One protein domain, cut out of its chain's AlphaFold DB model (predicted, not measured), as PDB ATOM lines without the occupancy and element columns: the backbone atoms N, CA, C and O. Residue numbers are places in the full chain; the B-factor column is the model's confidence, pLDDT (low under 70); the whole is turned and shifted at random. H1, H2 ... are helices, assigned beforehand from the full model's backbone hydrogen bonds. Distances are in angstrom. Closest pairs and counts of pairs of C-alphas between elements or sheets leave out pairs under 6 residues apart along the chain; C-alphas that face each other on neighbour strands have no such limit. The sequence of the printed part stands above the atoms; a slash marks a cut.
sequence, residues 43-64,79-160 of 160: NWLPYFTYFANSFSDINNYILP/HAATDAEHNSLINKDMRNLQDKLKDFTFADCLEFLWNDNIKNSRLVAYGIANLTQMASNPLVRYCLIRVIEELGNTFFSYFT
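This is residues 43 to 64 and 79 to 160 of the 160 residues of an uncharacterized protein of Candidatus Scalindua brodae (UniProt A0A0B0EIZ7). Three long helices lie side by side in a row, H1 in the middle with H2 along one side and H5 along the other, and H6 folds back from H5 as a helical hairpin. Short H3 and H4 make the turn at one end between H2 and H5; residues 95 to 111 and 150 to 160 stick out. The 104 printed residues hold six named helices, H1 to H6 in chain order, and no named strand: all helix. The whole is compact, with a radius of gyration of the C-alphas of 14.9 A, yet elongated, spanning 48 by 31 by 21 A.

H1, residues 43 to 61, begins at C-alpha 43 (37.957, 48.699, -25.084), measures 29.5 A and has a kink of 29 degrees near residue 50. H2 is residues 79 to 96, 28.2 A; H3 98 to 101; H4 106 to 114; H5 119 to 134, 22.5 A. H6, residues 138 to 156, 26.9 A, ends at C-alpha 156 (24.191, 53.508, -21.629).

H1 touches H2, closest C-alphas Ser 56 and Ala 84 at 4.2 A, opposite ways at a shallow tilt of 34 degrees, only just short of steep. H1 touches H5, closest C-alphas Phe 51 and Ser 121 at 5.3 A, the same way at a shallow 20 degrees. In the hairpin, residues 128 to 132 of H5 touch 141 to 144 of H6, closest C-alphas Thr 132 and Arg 141 at 5.8 A. H1 and H6 are apart. Every O i to N i+4 pair is within hydrogen-bond range in H4 and H5, against 12 of 15 in H1, 8 of 14 in H2 and 13 of 15 in H6; H3 is too short for one.

Residues 65 to 78 are not printed; C-alphas 64 and 79 are 9.0 A apart across this cut. The links printed whole are tight. Mean pLDDT of the printed part is 90.2; residue 160 is under 70.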
ATOM      1  N   ASN A  43      37.400  49.801 -24.280       86.38
ATOM      2  CA  ASN A  43      37.957  48.699 -25.084       86.38
ATOM      3  C   ASN A  43      36.918  47.640 -25.509       86.38
ATOM      4  O   ASN A  43      37.199  46.833 -26.392       86.38
ATOM      5  N   TRP A  44      35.730  47.625 -24.896       86.25
ATOM      6  CA  TRP A  44      34.625  46.751 -25.295       86.25
ATOM      7  C   TRP A  44      33.957  47.193 -26.608       86.25
ATOM      8  O   TRP A  44      33.331  46.363 -27.265       86.25
ATOM      9  N   LEU A  45      34.101  48.464 -27.013       86.25
ATOM     10  CA  LEU A  45      33.350  49.056 -28.124       86.25
ATOM     11  C   LEU A  45      33.484  48.258 -29.436       86.25
ATOM     12  O   LEU A  45      32.447  47.924 -30.012       86.25
ATOM     13  N   PRO A  46      34.690  47.834 -29.882       85.31
ATOM     14  CA  PRO A  46      34.823  47.020 -31.090       85.31
ATOM     15  C   PRO A  46      34.076  45.682 -31.010       85.31
ATOM     16  O   PRO A  46      33.511  45.241 -32.004       85.31
ATOM     17  N   TYR A  47      34.009  45.048 -29.836       87.56
ATOM     18  CA  TYR A  47      33.320  43.763 -29.638       87.56
ATOM     19  C   TYR A  47      31.790  43.895 -29.660       87.56
ATOM     20  O   TYR A  47      31.081  42.928 -29.954       87.56
ATOM     21  N   PHE A  48      31.279  45.092 -29.368       88.56
ATOM     22  CA  PHE A  48      29.855  45.404 -29.443       88.56
ATOM     23  C   PHE A  48      29.393  45.744 -30.864       88.56
ATOM     24  O   PHE A  48      28.219  45.552 -31.174       88.56
ATOM     25  N   THR A  49      30.298  46.169 -31.757       89.31
ATOM     26  CA  THR A  49      29.949  46.545 -33.143       89.31
ATOM     27  C   THR A  49      29.210  45.445 -33.905       89.31
ATOM     28  O   THR A  49      28.269  45.761 -34.634       89.31
ATOM     29  N   TYR A  50      29.580  44.170 -33.716       92.62
ATOM     30  CA  TYR A  50      28.876  43.050 -34.350       92.62
ATOM     31  C   TYR A  50      27.415  43.015 -33.905       92.62
ATOM     32  O   TYR A  50      26.520  43.005 -34.740       92.62
ATOM     33  N   PHE A  51      27.173  43.050 -32.590       93.44
ATOM     34  CA  PHE A  51      25.817  43.027 -32.051       93.44
ATOM     35  C   PHE A  51      25.010  44.241 -32.518       93.44
ATOM     36  O   PHE A  51      23.896  44.062 -32.988       93.44
ATOM     37  N   ALA A  52      25.573  45.451 -32.452       92.94
ATOM     38  CA  ALA A  52      24.876  46.667 -32.865       92.94
ATOM     39  C   ALA A  52      24.440  46.624 -34.341       92.94
ATOM     40  O   ALA A  52      23.307  46.977 -34.664       92.94
ATOM     41  N   ASN A  53      25.313  46.149 -35.236       95.25
ATOM     42  CA  ASN A  53      24.970  46.017 -36.653       95.25
ATOM     43  C   ASN A  53      23.984  44.866 -36.899       95.25
ATOM     44  O   ASN A  53      23.006  45.057 -37.611       95.25
ATOM     45  N   SER A  54      24.159  43.706 -36.258       95.56
ATOM     46  CA  SER A  54      23.193  42.607 -36.380       95.56
ATOM     47  C   SER A  54      21.827  42.935 -35.776       95.56
ATOM     48  O   SER A  54      20.817  42.438 -36.257       95.56
ATOM     49  N   PHE A  55      21.765  43.767 -34.737       94.69
ATOM     50  CA  PHE A  55      20.499  44.225 -34.172       94.69
ATOM     51  C   PHE A  55      19.765  45.156 -35.144       94.69
ATOM     52  O   PHE A  55      18.553  45.031 -35.289       94.69
ATOM     53  N   SER A  56      20.484  46.011 -35.879       95.88
ATOM     54  CA  SER A  56      19.904  46.774 -36.993       95.88
ATOM     55  C   SER A  56      19.352  45.852 -38.091       95.88
ATOM     56  O   SER A  56      18.217  46.041 -38.522       95.88
ATOM     57  N   ASP A  57      20.075  44.792 -38.474       96.31
ATOM     58  CA  ASP A  57      19.567  43.800 -39.437       96.31
ATOM     59  C   ASP A  57      18.310  43.081 -38.926       96.31
ATOM     60  O   ASP A  57      17.345  42.903 -39.667       96.31
ATOM     61  N   ILE A  58      18.285  42.683 -37.652       95.75
ATOM     62  CA  ILE A  58      17.107  42.054 -37.039       95.75
ATOM     63  C   ILE A  58      15.901  42.995 -37.122       95.75
ATOM     64  O   ILE A  58      14.819  42.555 -37.505       95.75
ATOM     65  N   ASN A  59      16.090  44.275 -36.804       95.56
ATOM     66  CA  ASN A  59      15.038  45.285 -36.857       95.56
ATOM     67  C   ASN A  59      14.567  45.598 -38.286       95.56
ATOM     68  O   ASN A  59      13.390  45.872 -38.481       95.56
ATOM     69  N   ASN A  60      15.442  45.502 -39.288       96.00
ATOM     70  CA  ASN A  60      15.065  45.717 -40.687       96.00
ATOM     71  C   ASN A  60      14.378  44.506 -41.327       96.00
ATOM     72  O   ASN A  60      13.454  44.671 -42.119       96.00
ATOM     73  N   TYR A  61      14.851  43.292 -41.029       95.69
ATOM     74  CA  TYR A  61      14.574  42.128 -41.881       95.69
ATOM     75  C   TYR A  61      13.888  40.956 -41.180       95.69
ATOM     76  O   TYR A  61      13.429  40.042 -41.858       95.69
ATOM     77  N   ILE A  62      13.863  40.920 -39.844       95.12
ATOM     78  CA  ILE A  62      13.399  39.734 -39.096       95.12
ATOM     79  C   ILE A  62      12.238  40.074 -38.167       95.12
ATOM     80  O   ILE A  62      11.297  39.298 -38.024       95.12
ATOM     81  N   LEU A  63      12.334  41.211 -37.489       94.19
ATOM     82  CA  LEU A  63      11.356  41.660 -36.515       94.19
ATOM     83  C   LEU A  63      10.041  42.144 -37.144       94.19
ATOM     84  O   LEU A  63       8.992  41.754 -36.610       94.19
ATOM     85  N   PRO A  64      10.060  42.934 -38.238       94.88
ATOM     86  CA  PRO A  64       8.836  43.454 -38.823       94.88
ATOM     87  C   PRO A  64       7.943  42.352 -39.396       94.88
ATOM     88  O   PRO A  64       8.414  41.322 -39.883       94.88
ATOM     89  N   HIS A  79       8.338  50.643 -34.355       92.31
ATOM     90  CA  HIS A  79       9.398  50.557 -33.357       92.31
ATOM     91  C   HIS A  79      10.686  50.007 -33.980       92.31
ATOM     92  O   HIS A  79      11.742  50.626 -33.873       92.31
ATOM     93  N   ALA A  80      10.576  48.896 -34.711       94.38
ATOM     94  CA  ALA A  80      11.692  48.257 -35.399       94.38
ATOM     95  C   ALA A  80      12.383  49.214 -36.383       94.38
ATOM     96  O   ALA A  80      13.605  49.334 -36.379       94.38
ATOM     97  N   ALA A  81      11.610  49.969 -37.167       95.31
ATOM     98  CA  ALA A  81      12.152  50.960 -38.096       95.31
ATOM     99  C   ALA A  81      12.974  52.057 -37.392       95.31
ATOM    100  O   ALA A  81      13.945  52.552 -37.955       95.31
ATOM    101  N   THR A  82      12.618  52.422 -36.157       92.44
ATOM    102  CA  THR A  82      13.395  53.392 -35.366       92.44
ATOM    103  C   THR A  82      14.713  52.775 -34.891       92.44
ATOM    104  O   THR A  82      15.780  53.351 -35.104       92.44
ATOM    105  N   ASP A  83      14.655  51.577 -34.307       91.81
ATOM    106  CA  ASP A  83      15.832  50.888 -33.763       91.81
ATOM    107  C   ASP A  83      16.831  50.448 -34.844       91.81
ATOM    108  O   ASP A  83      18.037  50.361 -34.588       91.81
ATOM    109  N   ALA A  84      16.352  50.211 -36.068       94.62
ATOM    110  CA  ALA A  84      17.177  49.902 -37.229       94.62
ATOM    111  C   ALA A  84      18.250  50.970 -37.503       94.62
ATOM    112  O   ALA A  84      19.353  50.631 -37.935       94.62
ATOM    113  N   GLU A  85      17.979  52.237 -37.192       93.50
ATOM    114  CA  GLU A  85      18.879  53.358 -37.479       93.50
ATOM    115  C   GLU A  85      19.988  53.538 -36.426       93.50
ATOM    116  O   GLU A  85      20.953  54.281 -36.639       93.50
ATOM    117  N   HIS A  86      19.906  52.856 -35.277       90.12
ATOM    118  CA  HIS A  86      20.831  53.065 -34.157       90.12
ATOM    119  C   HIS A  86      22.275  52.631 -34.448       90.12
ATOM    120  O   HIS A  86      23.214  53.193 -33.872       90.12
ATOM    121  N   ASN A  87      22.500  51.686 -35.371       93.50
ATOM    122  CA  ASN A  87      23.861  51.286 -35.754       93.50
ATOM    123  C   ASN A  87      24.667  52.446 -36.373       93.50
ATOM    124  O   ASN A  87      25.899  52.439 -36.324       93.50
ATOM    125  N   SER A  88      23.999  53.471 -36.912       93.88
ATOM    126  CA  SER A  88      24.645  54.643 -37.498       93.88
ATOM    127  C   SER A  88      25.513  55.396 -36.484       93.88
ATOM    128  O   SER A  88      26.570  55.912 -36.855       93.88
ATOM    129  N   LEU A  89      25.127  55.394 -35.201       90.12
ATOM    130  CA  LEU A  89      25.853  56.055 -34.116       90.12
ATOM    131  C   LEU A  89      27.221  55.403 -33.893       90.12
ATOM    132  O   LEU A  89      28.252  56.061 -34.023       90.12
ATOM    133  N   ILE A  90      27.249  54.088 -33.662       88.56
ATOM    134  CA  ILE A  90      28.513  53.372 -33.455       88.56
ATOM    135  C   ILE A  90      29.366  53.346 -34.727       88.56
ATOM    136  O   ILE A  90      30.588  53.471 -34.663       88.56
ATOM    137  N   ASN A  91      28.741  53.257 -35.903       91.19
ATOM    138  CA  ASN A  91      29.460  53.295 -37.173       91.19
ATOM    139  C   ASN A  91      30.114  54.668 -37.405       91.19
ATOM    140  O   ASN A  91      31.211  54.741 -37.964       91.19
ATOM    141  N   LYS A  92      29.490  55.758 -36.943       92.94
ATOM    142  CA  LYS A  92      30.094  57.096 -36.932       92.94
ATOM    143  C   LYS A  92      31.285  57.166 -35.973       92.94
ATOM    144  O   LYS A  92      32.327  57.689 -36.362       92.94
ATOM    145  N   ASP A  93      31.172  56.601 -34.775       88.50
ATOM    146  CA  ASP A  93      32.281  56.569 -33.813       88.50
ATOM    147  C   ASP A  93      33.478  55.777 -34.348       88.50
ATOM    148  O   ASP A  93      34.616  56.244 -34.278       88.50
ATOM    149  N   MET A  94      33.235  54.628 -34.982       88.38
ATOM    150  CA  MET A  94      34.290  53.835 -35.615       88.38
ATOM    151  C   MET A  94      34.968  54.581 -36.771       88.38
ATOM    152  O   MET A  94      36.191  54.514 -36.903       88.38
ATOM    153  N   ARG A  95      34.217  55.358 -37.567       90.19
ATOM    154  CA  ARG A  95      34.795  56.239 -38.600       90.19
ATOM    155  C   ARG A  95      35.697  57.312 -37.994       90.19
ATOM    156  O   ARG A  95      36.770  57.564 -38.530       90.19
ATOM    157  N   ASN A  96      35.324  57.895 -36.855       90.38
ATOM    158  CA  ASN A  96      36.177  58.862 -36.151       90.38
ATOM    159  C   ASN A  96      37.473  58.226 -35.612       90.38
ATOM    160  O   ASN A  96      38.456  58.925 -35.378       90.38
ATOM    161  N   LEU A  97      37.487  56.905 -35.415       86.69
ATOM    162  CA  LEU A  97      38.649  56.139 -34.960       86.69
ATOM    163  C   LEU A  97      39.460  55.514 -36.108       86.69
ATOM    164  O   LEU A  97      40.469  54.867 -35.831       86.69
ATOM    165  N   GLN A  98      39.072  55.718 -37.373       87.12
ATOM    166  CA  GLN A  98      39.668  55.029 -38.526       87.12
ATOM    167  C   GLN A  98      41.190  55.212 -38.633       87.12
ATOM    168  O   GLN A  98      41.896  54.268 -38.974       87.12
ATOM    169  N   ASP A  99      41.721  56.382 -38.263       90.25
ATOM    170  CA  ASP A  99      43.163  56.657 -38.329       90.25
ATOM    171  C   ASP A  99      43.965  55.761 -37.375       90.25
ATOM    172  O   ASP A  99      45.122  55.432 -37.642       90.25
ATOM    173  N   LYS A 100      43.343  55.326 -36.269       85.69
ATOM    174  CA  LYS A 100      43.922  54.358 -35.325       85.69
ATOM    175  C   LYS A 100      43.825  52.916 -35.828       85.69
ATOM    176  O   LYS A 100      44.491  52.047 -35.278       85.69
ATOM    177  N   LEU A 101      42.999  52.673 -36.843       84.88
ATOM    178  CA  LEU A 101      42.739  51.368 -37.452       84.88
ATOM    179  C   LEU A 101      43.383  51.238 -38.840       84.88
ATOM    180  O   LEU A 101      43.157  50.247 -39.517       84.88
ATOM    181  N   LYS A 102      44.192  52.208 -39.280       88.56
ATOM    182  CA  LYS A 102      44.783  52.239 -40.631       88.56
ATOM    183  C   LYS A 102      45.623  51.005 -40.992       88.56
ATOM    184  O   LYS A 102      45.728  50.667 -42.165       88.56
ATOM    185  N   ASP A 103      46.217  50.362 -39.988       93.38
ATOM    186  CA  ASP A 103      47.048  49.166 -40.152       93.38
ATOM    187  C   ASP A 103      46.223  47.873 -39.993       93.38
ATOM    188  O   ASP A 103      46.747  46.778 -40.166       93.38
ATOM    189  N   PHE A 104      44.931  47.995 -39.666       93.06
ATOM    190  CA  PHE A 104      43.992  46.891 -39.524       93.06
ATOM    191  C   PHE A 104      43.365  46.583 -40.885       93.06
ATOM    192  O   PHE A 104      42.562  47.350 -41.423       93.06
ATOM    193  N   THR A 105      43.771  45.469 -41.479       94.38
ATOM    194  CA  THR A 105      43.375  45.091 -42.832       94.38
ATOM    195  C   THR A 105      41.961  44.511 -42.873       94.38
ATOM    196  O   THR A 105      41.351  44.164 -41.862       94.38
ATOM    197  N   PHE A 106      41.429  44.339 -44.084       93.38
ATOM    198  CA  PHE A 106      40.175  43.610 -44.262       93.38
ATOM    199  C   PHE A 106      40.272  42.147 -43.791       93.38
ATOM    200  O   PHE A 106      39.302  41.623 -43.252       93.38
ATOM    201  N   ALA A 107      41.435  41.500 -43.941       96.94
ATOM    202  CA  ALA A 107      41.649  40.149 -43.425       96.94
ATOM    203  C   ALA A 107      41.581  40.126 -41.891       96.94
ATOM    204  O   ALA A 107      40.847  39.313 -41.335       96.94
ATOM    205  N   ASP A 108      42.228  41.090 -41.225       95.31
ATOM    206  CA  ASP A 108      42.148  41.238 -39.766       95.31
ATOM    207  C   ASP A 108      40.704  41.481 -39.307       95.31
ATOM    208  O   ASP A 108      40.281  40.972 -38.272       95.31
ATOM    209  N   CYS A 109      39.912  42.217 -40.094       92.31
ATOM    210  CA  CYS A 109      38.489  42.419 -39.829       92.31
ATOM    211  C   CYS A 109      37.697  41.109 -39.882       92.31
ATOM    212  O   CYS A 109      36.934  40.820 -38.960       92.31
ATOM    213  N   LEU A 110      37.897  40.288 -40.916       94.69
ATOM    214  CA  LEU A 110      37.250  38.977 -41.009       94.69
ATOM    215  C   LEU A 110      37.670  38.064 -39.849       94.69
ATOM    216  O   LEU A 110      36.818  37.442 -39.214       94.69
ATOM    217  N   GLU A 111      38.959  38.023 -39.515       95.81
ATOM    218  CA  GLU A 111      39.449  37.251 -38.372       95.81
ATOM    219  C   GLU A 111      38.867  37.764 -37.053       95.81
ATOM    220  O   GLU A 111      38.420  36.976 -36.219       95.81
ATOM    221  N   PHE A 112      38.792  39.082 -36.869       93.75
ATOM    222  CA  PHE A 112      38.214  39.686 -35.679       93.75
ATOM    223  C   PHE A 112      36.728  39.364 -35.532       93.75
ATOM    224  O   PHE A 112      36.311  38.904 -34.471       93.75
ATOM    225  N   LEU A 113      35.932  39.561 -36.586       93.25
ATOM    226  CA  LEU A 113      34.483  39.354 -36.551       93.25
ATOM    227  C   LEU A 113      34.101  37.882 -36.350       93.25
ATOM    228  O   LEU A 113      33.034  37.614 -35.790       93.25
ATOM    229  N   TRP A 114      34.955  36.933 -36.752       95.06
ATOM    230  CA  TRP A 114      34.710  35.493 -36.599       95.06
ATOM    231  C   TRP A 114      35.521  34.794 -35.501       95.06
ATOM    232  O   TRP A 114      35.274  33.615 -35.242       95.06
ATOM    233  N   ASN A 115      36.387  35.497 -34.764       94.75
ATOM    234  CA  ASN A 115      37.109  34.900 -33.637       94.75
ATOM    235  C   ASN A 115      36.181  34.471 -32.482       94.75
ATOM    236  O   ASN A 115      34.992  34.817 -32.424       94.75
ATOM    237  N   ASP A 116      36.744  33.728 -31.528       95.62
ATOM    238  CA  ASP A 116      36.016  33.238 -30.355       95.62
ATOM    239  C   ASP A 116      35.714  34.322 -29.307       95.62
ATOM    240  O   ASP A 116      34.745  34.191 -28.561       95.62
ATOM    241  N   ASN A 117      36.468  35.426 -29.280       91.44
ATOM    242  CA  ASN A 117      36.239  36.525 -28.335       91.44
ATOM    243  C   ASN A 117      34.927  37.275 -28.622       91.44
ATOM    244  O   ASN A 117      34.289  37.764 -27.694       91.44
ATOM    245  N   ILE A 118      34.496  37.342 -29.888       91.62
ATOM    246  CA  ILE A 118      33.224  37.964 -30.296       91.62
ATOM    247  C   ILE A 118      32.110  36.935 -30.563       91.62
ATOM    248  O   ILE A 118      30.985  37.294 -30.913       91.62
ATOM    249  N   LYS A 119      32.379  35.639 -30.346       94.31
ATOM    250  CA  LYS A 119      31.421  34.542 -30.567       94.31
ATOM    251  C   LYS A 119      30.082  34.779 -29.879       94.31
ATOM    252  O   LYS A 119      29.041  34.551 -30.489       94.31
ATOM    253  N   ASN A 120      30.097  35.248 -28.633       92.31
ATOM    254  CA  ASN A 120      28.867  35.466 -27.875       92.31
ATOM    255  C   ASN A 120      27.995  36.569 -28.492       92.31
ATOM    256  O   ASN A 120      26.783  36.393 -28.540       92.31
ATOM    257  N   SER A 121      28.582  37.637 -29.049       91.75
ATOM    258  CA  SER A 121      27.824  38.665 -29.782       91.75
ATOM    259  C   SER A 121      27.093  38.065 -30.989       91.75
ATOM    260  O   SER A 121      25.930  38.386 -31.227       91.75
ATOM    261  N   ARG A 122      27.742  37.133 -31.705       93.75
ATOM    262  CA  ARG A 122      27.122  36.419 -32.835       93.75
ATOM    263  C   ARG A 122      25.988  35.504 -32.385       93.75
ATOM    264  O   ARG A 122      24.897  35.548 -32.942       93.75
ATOM    265  N   LEU A 123      26.231  34.698 -31.348       95.12
ATOM    266  CA  LEU A 123      25.233  33.769 -30.813       95.12
ATOM    267  C   LEU A 123      23.996  34.490 -30.273       95.12
ATOM    268  O   LEU A 123      22.890  33.989 -30.454       95.12
ATOM    269  N   VAL A 124      24.167  35.660 -29.652       93.00
ATOM    270  CA  VAL A 124      23.043  36.493 -29.206       93.00
ATOM    271  C   VAL A 124      22.201  36.943 -30.400       93.00
ATOM    272  O   VAL A 124      20.990  36.747 -30.374       93.00
ATOM    273  N   ALA A 125      22.816  37.463 -31.467       94.00
ATOM    274  CA  ALA A 125      22.086  37.866 -32.671       94.00
ATOM    275  C   ALA A 125      21.305  36.695 -33.297       94.00
ATOM    276  O   ALA A 125      20.117  36.826 -33.591       94.00
ATOM    277  N   TYR A 126      21.932  35.521 -33.430       95.38
ATOM    278  CA  TYR A 126      21.260  34.322 -33.949       95.38
ATOM    279  C   TYR A 126      20.123  33.852 -33.038       95.38
ATOM    280  O   TYR A 126      19.061  33.461 -33.517       95.38
ATOM    281  N   GLY A 127      20.333  33.912 -31.721       94.56
ATOM    282  CA  GLY A 127      19.322  33.570 -30.728       94.56
ATOM    283  C   GLY A 127      18.101  34.479 -30.820       94.56
ATOM    284  O   GLY A 127      16.982  33.974 -30.853       94.56
ATOM    285  N   ILE A 128      18.306  35.794 -30.934       93.62
ATOM    286  CA  ILE A 128      17.218  36.766 -31.111       93.62
ATOM    287  C   ILE A 128      16.470  36.483 -32.412       93.62
ATOM    288  O   ILE A 128      15.254  36.342 -32.384       93.62
ATOM    289  N   ALA A 129      17.180  36.321 -33.531       94.75
ATOM    290  CA  ALA A 129      16.560  36.016 -34.819       94.75
ATOM    291  C   ALA A 129      15.684  34.751 -34.766       94.75
ATOM    292  O   ALA A 129      14.573  34.737 -35.296       94.75
ATOM    293  N   ASN A 130      16.169  33.700 -34.100       94.00
ATOM    294  CA  ASN A 130      15.421  32.461 -33.914       94.00
ATOM    295  C   ASN A 130      14.199  32.656 -33.000       94.00
ATOM    296  O   ASN A 130      13.102  32.223 -33.343       94.00
ATOM    297  N   LEU A 131      14.358  33.340 -31.861       91.19
ATOM    298  CA  LEU A 131      13.256  33.621 -30.933       91.19
ATOM    299  C   LEU A 131      12.163  34.479 -31.581       91.19
ATOM    300  O   LEU A 131      10.983  34.199 -31.387       91.19
ATOM    301  N   THR A 132      12.537  35.471 -32.389       91.31
ATOM    302  CA  THR A 132      11.599  36.316 -33.136       91.31
ATOM    303  C   THR A 132      10.759  35.498 -34.114       91.31
ATOM    304  O   THR A 132       9.541  35.663 -34.154       91.31
ATOM    305  N   GLN A 133      11.384  34.577 -34.856       89.81
ATOM    306  CA  GLN A 133      10.676  33.684 -35.782       89.81
ATOM    307  C   GLN A 133       9.771  32.675 -35.067       89.81
ATOM    308  O   GLN A 133       8.735  32.289 -35.600       89.81
ATOM    309  N   MET A 134      10.147  32.248 -33.859       87.56
ATOM    310  CA  MET A 134       9.328  31.358 -33.035       87.56
ATOM    311  C   MET A 134       8.140  32.067 -32.375       87.56
ATOM    312  O   MET A 134       7.151  31.404 -32.073       87.56
ATOM    313  N   ALA A 135       8.236  33.375 -32.125       87.25
ATOM    314  CA  ALA A 135       7.191  34.146 -31.463       87.25
ATOM    315  C   ALA A 135       6.014  34.392 -32.417       87.25
ATOM    316  O   ALA A 135       6.096  35.245 -33.305       87.25
ATOM    317  N   SER A 136       4.920  33.652 -32.210       82.25
ATOM    318  CA  SER A 136       3.683  33.814 -32.990       82.25
ATOM    319  C   SER A 136       2.761  34.907 -32.443       82.25
ATOM    320  O   SER A 136       1.941  35.450 -33.172       82.25
ATOM    321  N   ASN A 137       2.893  35.234 -31.157       85.69
ATOM    322  CA  ASN A 137       2.161  36.290 -30.477       85.69
ATOM    323  C   ASN A 137       2.949  37.609 -30.565       85.69
ATOM    324  O   ASN A 137       4.062  37.682 -30.020       85.69
ATOM    325  N   PRO A 138       2.364  38.672 -31.149       86.81
ATOM    326  CA  PRO A 138       2.999  39.984 -31.247       86.81
ATOM    327  C   PRO A 138       3.512  40.531 -29.914       86.81
ATOM    328  O   PRO A 138       4.602  41.092 -29.859       86.81
ATOM    329  N   LEU A 139       2.813  40.285 -28.804       85.50
ATOM    330  CA  LEU A 139       3.242  40.753 -27.483       85.50
ATOM    331  C   LEU A 139       4.482  40.016 -26.964       85.50
ATOM    332  O   LEU A 139       5.293  40.606 -26.253       85.50
ATOM    333  N   VAL A 140       4.653  38.738 -27.313       84.25
ATOM    334  CA  VAL A 140       5.867  37.977 -26.974       84.25
ATOM    335  C   VAL A 140       7.042  38.485 -27.806       84.25
ATOM    336  O   VAL A 140       8.117  38.720 -27.254       84.25
ATOM    337  N   ARG A 141       6.825  38.739 -29.104       88.50
ATOM    338  CA  ARG A 141       7.828  39.367 -29.975       88.50
ATOM    339  C   ARG A 141       8.228  40.751 -29.463       88.50
ATOM    340  O   ARG A 141       9.416  41.040 -29.363       88.50
ATOM    341  N   TYR A 142       7.259  41.565 -29.048       86.75
ATOM    342  CA  TYR A 142       7.512  42.876 -28.452       86.75
ATOM    343  C   TYR A 142       8.344  42.780 -27.168       86.75
ATOM    344  O   TYR A 142       9.293  43.540 -26.979       86.75
ATOM    345  N   CYS A 143       8.049  41.801 -26.306       85.75
ATOM    346  CA  CYS A 143       8.826  41.581 -25.089       85.75
ATOM    347  C   CYS A 143      10.311  41.331 -25.387       85.75
ATOM    348  O   CYS A 143      11.142  41.880 -24.671       85.75
ATOM    349  N   LEU A 144      10.655  40.573 -26.443       86.31
ATOM    350  CA  LEU A 144      12.052  40.330 -26.841       86.31
ATOM    351  C   LEU A 144      12.811  41.638 -27.103       86.31
ATOM    352  O   LEU A 144      13.933  41.794 -26.622       86.31
ATOM    353  N   ILE A 145      12.185  42.582 -27.812       84.56
ATOM    354  CA  ILE A 145      12.760  43.905 -28.104       84.56
ATOM    355  C   ILE A 145      12.956  44.680 -26.803       84.56
ATOM    356  O   ILE A 145      14.058  45.137 -26.503       84.56
ATOM    357  N   ARG A 146      11.904  44.754 -25.977       83.75
ATOM    358  CA  ARG A 146      11.924  45.523 -24.728       83.75
ATOM    359  C   ARG A 146      13.004  45.062 -23.764       83.75
ATOM    360  O   ARG A 146      13.604  45.904 -23.106       83.75
ATOM    361  N   VAL A 147      13.294  43.762 -23.682       86.44
ATOM    362  CA  VAL A 147      14.405  43.271 -22.845       86.44
ATOM    363  C   VAL A 147      15.728  43.900 -23.277       86.44
ATOM    364  O   VAL A 147      16.501  44.363 -22.440       86.44
ATOM    365  N   ILE A 148      15.988  43.907 -24.584       88.25
ATOM    366  CA  ILE A 148      17.244  44.386 -25.164       88.25
ATOM    367  C   ILE A 148      17.372  45.893 -24.953       88.25
ATOM    368  O   ILE A 148      18.412  46.355 -24.487       88.25
ATOM    369  N   GLU A 149      16.308  46.647 -25.223       85.56
ATOM    370  CA  GLU A 149      16.286  48.095 -25.017       85.56
ATOM    371  C   GLU A 149      16.456  48.480 -23.548       85.56
ATOM    372  O   GLU A 149      17.227  49.378 -23.231       85.56
ATOM    373  N   GLU A 150      15.773  47.801 -22.622       85.69
ATOM    374  CA  GLU A 150      15.886  48.100 -21.192       85.69
ATOM    375  C   GLU A 150      17.293  47.811 -20.653       85.69
ATOM    376  O   GLU A 150      17.813  48.574 -19.829       85.69
ATOM    377  N   LEU A 151      17.935  46.742 -21.134       86.69
ATOM    378  CA  LEU A 151      19.338  46.458 -20.830       86.69
ATOM    379  C   LEU A 151      20.267  47.502 -21.457       86.69
ATOM    380  O   LEU A 151      21.172  47.982 -20.776       86.69
ATOM    381  N   GLY A 152      20.017  47.896 -22.709       87.38
ATOM    382  CA  GLY A 152      20.746  48.956 -23.404       87.38
ATOM    383  C   GLY A 152      20.659  50.293 -22.670       87.38
ATOM    384  O   GLY A 152      21.685  50.865 -22.325       87.38
ATOM    385  N   ASN A 153      19.454  50.749 -22.331       86.38
ATOM    386  CA  ASN A 153      19.216  51.975 -21.565       86.38
ATOM    387  C   ASN A 153      19.936  51.952 -20.215       86.38
ATOM    388  O   ASN A 153      20.552  52.938 -19.813       86.38
ATOM    389  N   THR A 154      19.900  50.807 -19.529       87.06
ATOM    390  CA  THR A 154      20.638  50.630 -18.275       87.06
ATOM    391  C   THR A 154      22.133  50.759 -18.514       87.06
ATOM    392  O   THR A 154      22.783  51.535 -17.826       87.06
ATOM    393  N   PHE A 155      22.673  50.052 -19.507       87.50
ATOM    394  CA  PHE A 155      24.089  50.100 -19.848       87.50
ATOM    395  C   PHE A 155      24.535  51.522 -20.194       87.50
ATOM    396  O   PHE A 155      25.458  52.034 -19.568       87.50
ATOM    397  N   PHE A 156      23.843  52.182 -21.126       85.31
ATOM    398  CA  PHE A 156      24.191  53.508 -21.629       85.31
ATOM    399  C   PHE A 156      24.038  54.624 -20.587       85.31
ATOM    400  O   PHE A 156      24.744  55.624 -20.679       85.31
ATOM    401  N   SER A 157      23.219  54.435 -19.546       87.00
ATOM    402  CA  SER A 157      23.120  55.395 -18.434       87.00
ATOM    403  C   SER A 157      24.412  55.556 -17.619       87.00
ATOM    404  O   SER A 157      24.565  56.548 -16.918       87.00
ATOM    405  N   TYR A 158      25.365  54.625 -17.747       82.88
ATOM    406  CA  TYR A 158      26.692  54.715 -17.124       82.88
ATOM    407  C   TYR A 158      27.752  55.370 -18.033       82.88
ATOM    408  O   TYR A 158      28.935  55.371 -17.696       82.88
ATOM    409  N   PHE A 159      27.357  55.896 -19.201       70.62
ATOM    410  CA  PHE A 159      28.244  56.552 -20.176       70.62
ATOM    411  C   PHE A 159      28.049  58.072 -20.270       70.62
ATOM    412  O   PHE A 159      28.773  58.719 -21.029       70.62
ATOM    413  N   THR A 160      27.078  58.624 -19.538       49.56
ATOM    414  CA  THR A 160      26.793  60.068 -19.450       49.56
ATOM    415  C   THR A 160      27.557  60.748 -18.333       49.56
ATOM    416  O   THR A 160      27.594  60.162 -17.229       49.56
TER     417      THR A 160